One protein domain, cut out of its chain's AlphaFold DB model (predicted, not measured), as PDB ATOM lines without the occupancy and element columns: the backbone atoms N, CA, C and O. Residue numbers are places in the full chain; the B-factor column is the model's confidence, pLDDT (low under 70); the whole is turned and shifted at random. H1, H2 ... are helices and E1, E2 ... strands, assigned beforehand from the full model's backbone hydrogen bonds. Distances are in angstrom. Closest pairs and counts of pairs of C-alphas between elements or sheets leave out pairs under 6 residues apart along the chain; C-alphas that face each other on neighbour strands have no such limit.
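This is residues 16 to 106 of the 115 residues of the protein "PK domain-containing protein" of Asparagus officinalis (UniProt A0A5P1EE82). A six-stranded sheet, E3 E2 E6 E5 E4 E8, curls like part of a barrel and stays open between E3 and E8. The small strand pair E1 and E7 sits near one end of the body, and the short helix H1 lies at the opposite end. The large sheet is mixed, the small one antiparallel. The 91 printed residues hold E1 E2 E3 H1 E4 E5 E6 E7 E8 in chain order, mostly strand, with 41 residues in named elements, under half. The whole is compact, with a radius of gyration of the C-alphas of 11.5 A and spans of 29 by 26 by 20 A.

E1, residues 25 to 27, begins at C-alpha 25 (-6.976, -52.543, -24.147). E2 is residues 32 to 36, 13.3 A long, and E3 residues 47 to 49. H1 is residues 55 to 58 and E4 residues 64 to 67. E5, residues 72 to 80, spans 21.8 A and bends by 69 degrees at residue 77. E6 is residues 85 to 90, 15.7 A, and E7 residues 94 to 96. E8, residues 102 to 105, ends at C-alpha 105 (0.963, -31.049, -22.340).

E3 is parallel to E2, with N 48 and O 34 2.8 A apart. E2 and E6 are antiparallel, N 35 and O 86 at 2.7 A. E4, E5 and E6 form a meander, each strand the antiparallel neighbour of the one before; N 65 and O 74 are 2.9 A apart, N 87 and O 78 2.8 A. E8 is antiparallel to E4, N 103 and O 66 at 2.8 A. The edge strands E3 and E8 are apart. H1 is on the sheet at a height of 7.2 A; the C-alphas of Pro 56 and Cys 79, closest between H1 and E5, are 5.0 A apart. H1 is too short for an O i to N i+4 pair, and its one O i to N i+3 pair is not within range. E1 and E7 are antiparallel, N 96 and O 25 at 2.8 A.

The C-alphas of Asp 21 and Gly 106, the two farthest apart, are 33.1 A apart. The printed part has no cut and no long link. Its mean pLDDT is 94.3, and no printed residue is under 70.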
ATOM      1  N   THR A  16      -1.539 -44.326 -15.277       94.31
ATOM      2  CA  THR A  16      -2.821 -45.017 -15.493       94.31
ATOM      3  C   THR A  16      -3.114 -46.029 -14.396       94.31
ATOM      4  O   THR A  16      -2.187 -46.577 -13.803       94.31
ATOM      5  N   GLY A  17      -4.389 -46.313 -14.138       93.94
ATOM      6  CA  GLY A  17      -4.777 -47.364 -13.200       93.94
ATOM      7  C   GLY A  17      -4.721 -48.775 -13.787       93.94
ATOM      8  O   GLY A  17      -4.024 -49.051 -14.772       93.94
ATOM      9  N   PHE A  18      -5.443 -49.677 -13.126       95.75
ATOM     10  CA  PHE A  18      -5.603 -51.071 -13.538       95.75
ATOM     11  C   PHE A  18      -6.663 -51.209 -14.630       95.75
ATOM     12  O   PHE A  18      -7.572 -50.385 -14.740       95.75
ATOM     13  N   LEU A  19      -6.560 -52.273 -15.420       96.56
ATOM     14  CA  LEU A  19      -7.503 -52.597 -16.483       96.56
ATOM     15  C   LEU A  19      -8.356 -53.805 -16.085       96.56
ATOM     16  O   LEU A  19      -7.976 -54.623 -15.240       96.56
ATOM     17  N   LYS A  20      -9.540 -53.928 -16.689       93.19
ATOM     18  CA  LYS A  20     -10.385 -55.114 -16.526       93.19
ATOM     19  C   LYS A  20      -9.591 -56.359 -16.923       93.19
ATOM     20  O   LYS A  20      -8.877 -56.377 -17.924       93.19
ATOM     21  N   ASP A  21      -9.681 -57.377 -16.074       93.12
ATOM     22  CA  ASP A  21      -8.976 -58.658 -16.204       93.12
ATOM     23  C   ASP A  21      -7.441 -58.566 -16.319       93.12
ATOM     24  O   ASP A  21      -6.800 -59.544 -16.701       93.12
ATOM     25  N   GLY A  22      -6.837 -57.409 -16.014       90.62
ATOM     26  CA  GLY A  22      -5.399 -57.182 -16.178       90.62
ATOM     27  C   GLY A  22      -4.920 -57.214 -17.634       90.62
ATOM     28  O   GLY A  22      -3.726 -57.373 -17.892       90.62
ATOM     29  N   LYS A  23      -5.839 -57.118 -18.605       92.62
ATOM     30  CA  LYS A  23      -5.520 -57.247 -20.031       92.62
ATOM     31  C   LYS A  23      -5.331 -55.875 -20.677       92.62
ATOM     32  O   LYS A  23      -6.113 -54.965 -20.404       92.62
ATOM     33  N   PRO A  24      -4.338 -55.719 -21.570       94.19
ATOM     34  CA  PRO A  24      -4.209 -54.512 -22.371       94.19
ATOM     35  C   PRO A  24      -5.466 -54.248 -23.202       94.19
ATOM     36  O   PRO A  24      -6.062 -55.178 -23.747       94.19
ATOM     37  N   VAL A  25      -5.825 -52.977 -23.348       95.44
ATOM     38  CA  VAL A  25      -6.976 -52.543 -24.147       95.44
ATOM     39  C   VAL A  25      -6.511 -51.812 -25.392       95.44
ATOM     40  O   VAL A  25      -5.522 -51.080 -25.361       95.44
ATOM     41  N   GLN A  26      -7.209 -52.022 -26.505       95.75
ATOM     42  CA  GLN A  26      -6.935 -51.297 -27.736       95.75
ATOM     43  C   GLN A  26      -7.750 -50.008 -27.751       95.75
ATOM     44  O   GLN A  26      -8.976 -50.058 -27.705       95.75
ATOM     45  N   LEU A  27      -7.063 -48.876 -27.850       96.06
ATOM     46  CA  LEU A  27      -7.674 -47.585 -28.139       96.06
ATOM     47  C   LEU A  27      -7.567 -47.357 -29.640       96.06
ATOM     48  O   LEU A  27      -6.491 -47.572 -30.207       96.06
ATOM     49  N   LYS A  28      -8.660 -46.969 -30.299       97.06
ATOM     50  CA  LYS A  28      -8.667 -46.750 -31.749       97.06
ATOM     51  C   LYS A  28      -8.773 -45.274 -32.068       97.06
ATOM     52  O   LYS A  28      -9.525 -44.542 -31.438       97.06
ATOM     53  N   LYS A  29      -8.045 -44.852 -33.099       97.75
ATOM     54  CA  LYS A  29      -8.099 -43.482 -33.606       97.75
ATOM     55  C   LYS A  29      -9.544 -43.049 -33.888       97.75
ATOM     56  O   LYS A  29     -10.280 -43.769 -34.558       97.75
ATOM     57  N   GLY A  30      -9.899 -41.853 -33.428       97.62
ATOM     58  CA  GLY A  30     -11.213 -41.237 -33.597       97.62
ATOM     59  C   GLY A  30     -12.266 -41.688 -32.585       97.62
ATOM     60  O   GLY A  30     -13.337 -41.090 -32.549       97.62
ATOM     61  N   GLU A  31     -11.996 -42.707 -31.762       97.56
ATOM     62  CA  GLU A  31     -12.917 -43.094 -30.692       97.56
ATOM     63  C   GLU A  31     -12.812 -42.130 -29.505       97.56
ATOM     64  O   GLU A  31     -11.723 -41.696 -29.112       97.56
ATOM     65  N   GLU A  32     -13.969 -41.826 -28.918       98.12
ATOM     66  CA  GLU A  32     -14.058 -41.071 -27.676       98.12
ATOM     67  C   GLU A  32     -13.960 -41.999 -26.470       98.12
ATOM     68  O   GLU A  32     -14.652 -43.019 -26.386       98.12
ATOM     69  N   ILE A  33     -13.134 -41.603 -25.509       97.94
ATOM     70  CA  ILE A  33     -12.978 -42.292 -24.234       97.94
ATOM     71  C   ILE A  33     -13.097 -41.319 -23.068       97.94
ATOM     72  O   ILE A  33     -12.921 -40.108 -23.206       97.94
ATOM     73  N   THR A  34     -13.387 -41.866 -21.895       98.38
ATOM     74  CA  THR A  34     -13.441 -41.129 -20.635       98.38
ATOM     75  C   THR A  34     -12.209 -41.443 -19.800       98.38
ATOM     76  O   THR A  34     -11.862 -42.600 -19.585       98.38
ATOM     77  N   VAL A  35     -11.560 -40.410 -19.287       97.81
ATOM     78  CA  VAL A  35     -10.480 -40.510 -18.311       97.81
ATOM     79  C   VAL A  35     -11.039 -40.116 -16.948       97.81
ATOM     80  O   VAL A  35     -11.423 -38.967 -16.747       97.81
ATOM     81  N   SER A  36     -11.114 -41.064 -16.020       97.56
ATOM     82  CA  SER A  36     -11.602 -40.843 -14.657       97.56
ATOM     83  C   SER A  36     -10.454 -40.633 -13.668       97.56
ATOM     84  O   SER A  36      -9.378 -41.222 -13.800       97.56
ATOM     85  N   THR A  37     -10.693 -39.804 -12.654       96.12
ATOM     86  CA  THR A  37      -9.794 -39.634 -11.498       96.12
ATOM     87  C   THR A  37     -10.086 -40.613 -10.357       96.12
ATOM     88  O   THR A  37      -9.309 -40.692  -9.403       96.12
ATOM     89  N   ASP A  38     -11.171 -41.385 -10.463       96.19
ATOM     90  CA  ASP A  38     -11.465 -42.503  -9.570       96.19
ATOM     91  C   ASP A  38     -10.541 -43.685  -9.897       96.19
ATOM     92  O   ASP A  38     -10.762 -44.449 -10.839       96.19
ATOM     93  N   TYR A  39      -9.452 -43.786  -9.139       94.31
ATOM     94  CA  TYR A  39      -8.377 -44.746  -9.371       94.31
ATOM     95  C   TYR A  39      -8.719 -46.179  -8.928       94.31
ATOM     96  O   TYR A  39      -7.981 -47.105  -9.271       94.31
ATOM     97  N   ASP A  40      -9.836 -46.372  -8.215       93.94
ATOM     98  CA  ASP A  40     -10.317 -47.693  -7.796       93.94
ATOM     99  C   ASP A  40     -11.069 -48.417  -8.929       93.94
ATOM    100  O   ASP A  40     -11.215 -49.645  -8.915       93.94
ATOM    101  N   LEU A  41     -11.498 -47.683  -9.966       94.38
ATOM    102  CA  LEU A  41     -12.123 -48.267 -11.148       94.38
ATOM    103  C   LEU A  41     -11.103 -49.031 -12.002       94.38
ATOM    104  O   LEU A  41     -10.018 -48.545 -12.337       94.38
ATOM    105  N   LYS A  42     -11.506 -50.226 -12.444       95.81
ATOM    106  CA  LYS A  42     -10.778 -50.994 -13.460       95.81
ATOM    107  C   LYS A  42     -11.190 -50.519 -14.847       95.81
ATOM    108  O   LYS A  42     -12.341 -50.706 -15.250       95.81
ATOM    109  N   GLY A  43     -10.245 -49.917 -15.558       94.31
ATOM    110  CA  GLY A  43     -10.472 -49.332 -16.870       94.31
ATOM    111  C   GLY A  43     -10.688 -50.358 -17.983       94.31
ATOM    112  O   GLY A  43     -10.351 -51.534 -17.859       94.31
ATOM    113  N   ASP A  44     -11.245 -49.901 -19.095       95.56
ATOM    114  CA  ASP A  44     -11.471 -50.660 -20.316       95.56
ATOM    115  C   ASP A  44     -11.273 -49.778 -21.566       95.56
ATOM    116  O   ASP A  44     -10.695 -48.695 -21.491       95.56
ATOM    117  N   GLY A  45     -11.724 -50.244 -22.735       92.62
ATOM    118  CA  GLY A  45     -11.620 -49.490 -23.990       92.62
ATOM    119  C   GLY A  45     -12.491 -48.229 -24.071       92.62
ATOM    120  O   GLY A  45     -12.380 -47.504 -25.049       92.62
ATOM    121  N   LYS A  46     -13.359 -47.962 -23.085       95.75
ATOM    122  CA  LYS A  46     -14.213 -46.764 -23.031       95.75
ATOM    123  C   LYS A  46     -13.834 -45.832 -21.892       95.75
ATOM    124  O   LYS A  46     -13.891 -44.619 -22.070       95.75
ATOM    125  N   THR A  47     -13.458 -46.384 -20.743       96.69
ATOM    126  CA  THR A  47     -13.090 -45.596 -19.566       96.69
ATOM    127  C   THR A  47     -11.751 -46.048 -19.022       96.69
ATOM    128  O   THR A  47     -11.592 -47.204 -18.655       96.69
ATOM    129  N   ILE A  48     -10.797 -45.133 -18.896       96.50
ATOM    130  CA  ILE A  48      -9.490 -45.376 -18.279       96.50
ATOM    131  C   ILE A  48      -9.330 -44.488 -17.048       96.50
ATOM    132  O   ILE A  48     -10.013 -43.478 -16.916       96.50
ATOM    133  N   THR A  49      -8.434 -44.849 -16.135       96.56
ATOM    134  CA  THR A  49      -8.236 -44.105 -14.882       96.56
ATOM    135  C   THR A  49      -6.844 -43.507 -14.794       96.56
ATOM    136  O   THR A  49      -5.890 -44.048 -15.360       96.56
ATOM    137  N   MET A  50      -6.717 -42.385 -14.084       94.50
ATOM    138  CA  MET A  50      -5.451 -41.695 -13.843       94.50
ATOM    139  C   MET A  50      -5.292 -41.292 -12.380       94.50
ATOM    140  O   MET A  50      -6.245 -40.873 -11.732       94.50
ATOM    141  N   SER A  51      -4.058 -41.350 -11.877       92.62
ATOM    142  CA  SER A  51      -3.744 -41.018 -10.480       92.62
ATOM    143  C   SER A  51      -3.832 -39.519 -10.146       92.62
ATOM    144  O   SER A  51      -3.763 -39.142  -8.975       92.62
ATOM    145  N   TYR A  52      -3.968 -38.646 -11.148       92.19
ATOM    146  CA  TYR A  52      -3.961 -37.197 -10.956       92.19
ATOM    147  C   TYR A  52      -5.359 -36.643 -10.667       92.19
ATOM    148  O   TYR A  52      -6.140 -36.397 -11.578       92.19
ATOM    149  N   LYS A  53      -5.674 -36.396  -9.393       91.44
ATOM    150  CA  LYS A  53      -7.019 -35.955  -8.971       91.44
ATOM    151  C   LYS A  53      -7.444 -34.584  -9.509       91.44
ATOM    152  O   LYS A  53      -8.632 -34.346  -9.679       91.44
ATOM    153  N   LYS A  54      -6.491 -33.688  -9.789       91.88
ATOM    154  CA  LYS A  54      -6.779 -32.353 -10.346       91.88
ATOM    155  C   LYS A  54      -6.950 -32.354 -11.873       91.88
ATOM    156  O   LYS A  54      -7.189 -31.304 -12.455       91.88
ATOM    157  N   LEU A  55      -6.903 -33.522 -12.523       92.88
ATOM    158  CA  LEU A  55      -7.012 -33.671 -13.978       92.88
ATOM    159  C   LEU A  55      -8.150 -32.850 -14.626       92.88
ATOM    160  O   LEU A  55      -7.847 -32.092 -15.545       92.88
ATOM    161  N   PRO A  56      -9.423 -32.928 -14.181       94.56
ATOM    162  CA  PRO A  56     -10.511 -32.161 -14.800       94.56
ATOM    163  C   PRO A  56     -10.508 -30.667 -14.438       94.56
ATOM    164  O   PRO A  56     -11.254 -29.896 -15.039       94.56
ATOM    165  N   VAL A  57      -9.715 -30.257 -13.444       93.69
ATOM    166  CA  VAL A  57      -9.557 -28.852 -13.040       93.69
ATOM    167  C   VAL A  57      -8.494 -28.173 -13.900       93.69
ATOM    168  O   VAL A  57      -8.714 -27.065 -14.386       93.69
ATOM    169  N   ASP A  58      -7.371 -28.856 -14.113       92.69
ATOM    170  CA  ASP A  58      -6.200 -28.264 -14.762       92.69
ATOM    171  C   ASP A  58      -6.224 -28.406 -16.290       92.69
ATOM    172  O   ASP A  58      -5.636 -27.582 -16.992       92.69
ATOM    173  N   LEU A  59      -6.929 -29.411 -16.823       93.88
ATOM    174  CA  LEU A  59      -7.110 -29.578 -18.265       93.88
ATOM    175  C   LEU A  59      -8.242 -28.720 -18.829       93.88
ATOM    176  O   LEU A  59      -9.252 -28.440 -18.182       93.88
ATOM    177  N   LYS A  60      -8.096 -28.377 -20.107       94.19
ATOM    178  CA  LYS A  60      -9.077 -27.663 -20.925       94.19
ATOM    179  C   LYS A  60      -9.247 -28.364 -22.278       94.19
ATOM    180  O   LYS A  60      -8.306 -29.021 -22.738       94.19
ATOM    181  N   PRO A  61     -10.406 -28.212 -22.947       96.69
ATOM    182  CA  PRO A  61     -10.581 -28.666 -24.324       96.69
ATOM    183  C   PRO A  61      -9.429 -28.214 -25.231       96.69
ATOM    184  O   PRO A  61      -8.993 -27.065 -25.162       96.69
ATOM    185  N   GLY A  62      -8.922 -29.131 -26.055       95.81
ATOM    186  CA  GLY A  62      -7.761 -28.924 -26.924       95.81
ATOM    187  C   GLY A  62      -6.398 -29.208 -26.281       95.81
ATOM    188  O   GLY A  62      -5.392 -29.188 -26.986       95.81
ATOM    189  N   ASN A  63      -6.317 -29.496 -24.976       95.75
ATOM    190  CA  ASN A  63      -5.076 -30.010 -24.385       95.75
ATOM    191  C   ASN A  63      -4.785 -31.447 -24.835       95.75
ATOM    192  O   ASN A  63      -5.694 -32.189 -25.209       95.75
ATOM    193  N   PHE A  64      -3.514 -31.847 -24.738       94.12
ATOM    194  CA  PHE A  64      -3.069 -33.195 -25.087       94.12
ATOM    195  C   PHE A  64      -2.641 -33.986 -23.851       94.12
ATOM    196  O   PHE A  64      -1.878 -33.502 -23.011       94.12
ATOM    197  N   ILE A  65      -3.089 -35.238 -23.788       94.31
ATOM    198  CA  ILE A  65      -2.664 -36.233 -22.805       94.31
ATOM    199  C   ILE A  65      -1.841 -37.292 -23.534       94.31
ATOM    200  O   ILE A  65      -2.318 -37.926 -24.475       94.31
ATOM    201  N   LEU A  66      -0.605 -37.502 -23.088       92.62
ATOM    202  CA  LEU A  66       0.325 -38.458 -23.677       92.62
ATOM    203  C   LEU A  66       0.542 -39.640 -22.739       92.62
ATOM    204  O   LEU A  66       1.083 -39.469 -21.648       92.62
ATOM    205  N   TYR A  67       0.215 -40.852 -23.176       90.06
ATOM    206  CA  TYR A  67       0.502 -42.072 -22.418       90.06
ATOM    207  C   TYR A  67       1.708 -42.803 -22.989       90.06
ATOM    208  O   TYR A  67       1.978 -42.760 -24.191       90.06
ATOM    209  N   ALA A  68       2.414 -43.523 -22.113       82.81
ATOM    210  CA  ALA A  68       3.541 -44.378 -22.470       82.81
ATOM    211  C   ALA A  68       4.573 -43.638 -23.342       82.81
ATOM    212  O   ALA A  68       4.909 -44.081 -24.438       82.81
ATOM    213  N   VAL A  69       5.052 -42.490 -22.850       80.50
ATOM    214  CA  VAL A  69       6.074 -41.670 -23.531       80.50
ATOM    215  C   VAL A  69       5.608 -41.204 -24.928       80.50
ATOM    216  O   VAL A  69       6.383 -41.172 -25.875       80.50
ATOM    217  N   GLY A  70       4.319 -40.869 -25.073       78.94
ATOM    218  CA  GLY A  70       3.750 -40.354 -26.328       78.94
ATOM    219  C   GLY A  70       3.292 -41.420 -27.325       78.94
ATOM    220  O   GLY A  70       2.852 -41.077 -28.417       78.94
ATOM    221  N   THR A  71       3.337 -42.705 -26.960       88.12
ATOM    222  CA  THR A  71       2.835 -43.793 -27.820       88.12
ATOM    223  C   THR A  71       1.326 -43.686 -28.058       88.12
ATOM    224  O   THR A  71       0.831 -44.078 -29.112       88.12
ATOM    225  N   ILE A  72       0.580 -43.169 -27.081       93.94
ATOM    226  CA  ILE A  72      -0.851 -42.875 -27.206       93.94
ATOM    227  C   ILE A  72      -1.026 -41.386 -26.952       93.94
ATOM    228  O   ILE A  72      -0.566 -40.881 -25.926       93.94
ATOM    229  N   THR A  73      -1.726 -40.716 -27.857       96.06
ATOM    230  CA  THR A  73      -2.094 -39.309 -27.731       96.06
ATOM    231  C   THR A  73      -3.606 -39.192 -27.671       96.06
ATOM    232  O   THR A  73      -4.311 -39.733 -28.525       96.06
ATOM    233  N   LEU A  74      -4.100 -38.486 -26.658       97.12
ATOM    234  CA  LEU A  74      -5.502 -38.118 -26.548       97.12
ATOM    235  C   LEU A  74      -5.652 -36.601 -26.580       97.12
ATOM    236  O   LEU A  74      -4.895 -35.898 -25.907       97.12
ATOM    237  N   THR A  75      -6.669 -36.117 -27.281       97.62
ATOM    238  CA  THR A  75      -7.067 -34.705 -27.261       97.62
ATOM    239  C   THR A  75      -8.263 -34.528 -26.345       97.62
ATOM    240  O   THR A  75      -9.272 -35.216 -26.497       97.62
ATOM    241  N   VAL A  76      -8.173 -33.598 -25.398       98.00
ATOM    242  CA  VAL A  76      -9.261 -33.292 -24.465       98.00
ATOM    243  C   VAL A  76     -10.422 -32.644 -25.215       98.00
ATOM    244  O   VAL A  76     -10.242 -31.641 -25.902       98.00
ATOM    245  N   LEU A  77     -11.623 -33.193 -25.047       98.06
ATOM    246  CA  LEU A  77     -12.867 -32.668 -25.612       98.06
ATOM    247  C   LEU A  77     -13.653 -31.853 -24.582       98.06
ATOM    248  O   LEU A  77     -14.167 -30.783 -24.897       98.06
ATOM    249  N   SER A  78     -13.748 -32.348 -23.347       97.94
ATOM    250  CA  SER A  78     -14.487 -31.692 -22.263       97.94
ATOM    251  C   SER A  78     -14.033 -32.189 -20.893       97.94
ATOM    252  O   SER A  78     -13.680 -33.359 -20.755       97.94
ATOM    253  N   CYS A  79     -14.128 -31.336 -19.875       97.56
ATOM    254  CA  CYS A  79     -13.808 -31.670 -18.487       97.56
ATOM    255  C   CYS A  79     -15.066 -31.568 -17.617       97.56
ATOM    256  O   CYS A  79     -15.764 -30.556 -17.669       97.56
ATOM    257  N   ASP A  80     -15.328 -32.588 -16.804       97.31
ATOM    258  CA  ASP A  80     -16.383 -32.599 -15.794       97.31
ATOM    259  C   ASP A  80     -15.746 -32.698 -14.403       97.31
ATOM    260  O   ASP A  80     -15.308 -33.760 -13.954       97.31
ATOM    261  N   GLN A  81     -15.671 -31.554 -13.724       95.75
ATOM    262  CA  GLN A  81     -15.071 -31.458 -12.395       95.75
ATOM    263  C   GLN A  81     -15.940 -32.101 -11.313       95.75
ATOM    264  O   GLN A  81     -15.394 -32.649 -10.361       95.75
ATOM    265  N   ALA A  82     -17.268 -32.067 -11.458       95.62
ATOM    266  CA  ALA A  82     -18.182 -32.645 -10.479       95.62
ATOM    267  C   ALA A  82     -18.129 -34.178 -10.517       95.62
ATOM    268  O   ALA A  82     -18.125 -34.821  -9.469       95.62
ATOM    269  N   ALA A  83     -18.030 -34.755 -11.717       95.56
ATOM    270  CA  ALA A  83     -17.863 -36.193 -11.907       95.56
ATOM    271  C   ALA A  83     -16.408 -36.667 -11.748       95.56
ATOM    272  O   ALA A  83     -16.161 -37.868 -11.662       95.56
ATOM    273  N   GLY A  84     -15.431 -35.756 -11.749       96.88
ATOM    274  CA  GLY A  84     -14.017 -36.122 -11.695       96.88
ATOM    275  C   GLY A  84     -13.513 -36.777 -12.989       96.88
ATOM    276  O   GLY A  84     -12.638 -37.643 -12.924       96.88
ATOM    277  N   THR A  85     -14.071 -36.413 -14.151       97.81
ATOM    278  CA  THR A  85     -13.784 -37.072 -15.439       97.81
ATOM    279  C   THR A  85     -13.417 -36.095 -16.556       97.81
ATOM    280  O   THR A  85     -13.766 -34.918 -16.531       97.81
ATOM    281  N   VAL A  86     -12.707 -36.591 -17.566       98.06
ATOM    282  CA  VAL A  86     -12.346 -35.855 -18.781       98.06
ATOM    283  C   VAL A  86     -12.684 -36.716 -19.990       98.06
ATOM    284  O   VAL A  86     -12.256 -37.865 -20.062       98.06
ATOM    285  N   ARG A  87     -13.444 -36.186 -20.951       98.38
ATOM    286  CA  ARG A  87     -13.661 -36.866 -22.235       98.38
ATOM    287  C   ARG A  87     -12.559 -36.495 -23.206       98.38
ATOM    288  O   ARG A  87     -12.224 -35.315 -23.324       98.38
ATOM    289  N   CYS A  88     -12.059 -37.479 -23.940       98.19
ATOM    290  CA  CYS A  88     -10.986 -37.291 -24.901       98.19
ATOM    291  C   CYS A  88     -11.244 -38.047 -26.205       98.19
ATOM    292  O   CYS A  88     -11.875 -39.099 -26.196       98.19
ATOM    293  N   CYS A  89     -10.689 -37.544 -27.305       98.00
ATOM    294  CA  CYS A  89     -10.596 -38.249 -28.580       98.00
ATOM    295  C   CYS A  89      -9.232 -38.935 -28.699       98.00
ATOM    296  O   CYS A  89      -8.207 -38.340 -28.357       98.00
ATOM    297  N   CYS A  90      -9.202 -40.169 -29.196       97.75
ATOM    298  CA  CYS A  90      -7.957 -40.869 -29.495       97.75
ATOM    299  C   CYS A  90      -7.354 -40.377 -30.819       97.75
ATOM    300  O   CYS A  90      -7.948 -40.556 -31.881       97.75
ATOM    301  N   GLU A  91      -6.133 -39.844 -30.798       97.56
ATOM    302  CA  GLU A  91      -5.466 -39.346 -32.015       97.56
ATOM    303  C   GLU A  91      -4.801 -40.461 -32.835       97.56
ATOM    304  O   GLU A  91      -4.563 -40.328 -34.041       97.56
ATOM    305  N   ASN A  92      -4.526 -41.602 -32.201       96.88
ATOM    306  CA  ASN A  92      -3.900 -42.754 -32.832       96.88
ATOM    307  C   ASN A  92      -4.398 -44.079 -32.242       96.88
ATOM    308  O   ASN A  92      -4.863 -44.142 -31.106       96.88
ATOM    309  N   THR A  93      -4.280 -45.151 -33.029       96.69
ATOM    310  CA  THR A  93      -4.604 -46.510 -32.578       96.69
ATOM    311  C   THR A  93      -3.398 -47.123 -31.877       96.69
ATOM    312  O   THR A  93      -2.322 -47.193 -32.470       96.69
ATOM    313  N   ALA A  94      -3.564 -47.589 -30.639       95.75
ATOM    314  CA  ALA A  94      -2.489 -48.200 -29.858       95.75
ATOM    315  C   ALA A  94      -3.021 -49.069 -28.705       95.75
ATOM    316  O   ALA A  94      -4.181 -48.976 -28.304       95.75
ATOM    317  N   MET A  95      -2.149 -49.932 -28.174       95.50
ATOM    318  CA  MET A  95      -2.449 -50.775 -27.015       95.50
ATOM    319  C   MET A  95      -2.070 -50.055 -25.720       95.50
ATOM    320  O   MET A  95      -0.901 -49.728 -25.502       95.50
ATOM    321  N   LEU A  96      -3.042 -49.864 -24.833       94.94
ATOM    322  CA  LEU A  96      -2.824 -49.367 -23.483       94.94
ATOM    323  C   LEU A  96      -2.667 -50.541 -22.513       94.94
ATOM    324  O   LEU A  96      -3.523 -51.416 -22.437       94.94
ATOM    325  N   GLY A  97      -1.574 -50.536 -21.751       94.00
ATOM    326  CA  GLY A  97      -1.388 -51.423 -20.601       94.00
ATOM    327  C   GLY A  97      -1.626 -50.702 -19.273       94.00
ATOM    328  O   GLY A  97      -1.908 -49.505 -19.233       94.00
ATOM    329  N   GLU A  98      -1.441 -51.420 -18.173       93.69
ATOM    330  CA  GLU A  98      -1.622 -50.876 -16.825       93.69
ATOM    331  C   GLU A  98      -0.441 -50.012 -16.373       93.69
ATOM    332  O   GLU A  98       0.702 -50.218 -16.805       93.69
ATOM    333  N   ARG A  99      -0.704 -49.073 -15.452       91.94
ATOM    334  CA  ARG A  99       0.319 -48.293 -14.725       91.94
ATOM    335  C   ARG A  99       1.347 -47.598 -15.619       91.94
ATOM    336  O   ARG A  99       2.497 -47.396 -15.219       91.94
ATOM    337  N   LYS A 100       0.934 -47.204 -16.823       92.19
ATOM    338  CA  LYS A 100       1.755 -46.472 -17.791       92.19
ATOM    339  C   LYS A 100       1.943 -45.033 -17.336       92.19
ATOM    340  O   LYS A 100       1.032 -44.437 -16.771       92.19
ATOM    341  N   ASN A 101       3.128 -44.491 -17.602       91.31
ATOM    342  CA  ASN A 101       3.427 -43.084 -17.354       91.31
ATOM    343  C   ASN A 101       2.553 -42.202 -18.250       91.31
ATOM    344  O   ASN A 101       2.346 -42.540 -19.422       91.31
ATOM    345  N   VAL A 102       2.097 -41.080 -17.701       92.00
ATOM    346  CA  VAL A 102       1.283 -40.091 -18.409       92.00
ATOM    347  C   VAL A 102       1.927 -38.717 -18.299       92.00
ATOM    348  O   VAL A 102       2.308 -38.300 -17.209       92.00
ATOM    349  N   ASN A 103       2.012 -38.014 -19.424       90.00
ATOM    350  CA  ASN A 103       2.445 -36.625 -19.498       90.00
ATOM    351  C   ASN A 103       1.273 -35.759 -19.961       90.00
ATOM    352  O   ASN A 103       0.554 -36.123 -20.892       90.00
ATOM    353  N   LEU A 104       1.097 -34.607 -19.322       90.38
ATOM    354  CA  LEU A 104       0.062 -33.634 -19.659       90.38
ATOM    355  C   LEU A 104       0.735 -32.439 -20.333       90.38
ATOM    356  O   LEU A 104       1.612 -31.814 -19.740       90.38
ATOM    357  N   LEU A 105       0.379 -32.158 -21.587       85.12
ATOM    358  CA  LEU A 105       0.963 -31.049 -22.340       85.12
ATOM    359  C   LEU A 105       0.116 -29.787 -22.204       85.12
ATOM    360  O   LEU A 105      -1.110 -29.830 -22.302       85.12
ATOM    361  N   GLY A 106       0.793 -28.648 -22.054       74.56
ATOM    362  CA  GLY A 106       0.140 -27.339 -22.006       74.56
ATOM    363  C   GLY A 106      -0.489 -26.995 -20.656       74.56
ATOM    364  O   GLY A 106      -1.237 -26.024 -20.584       74.56
TER     365      GLY A 106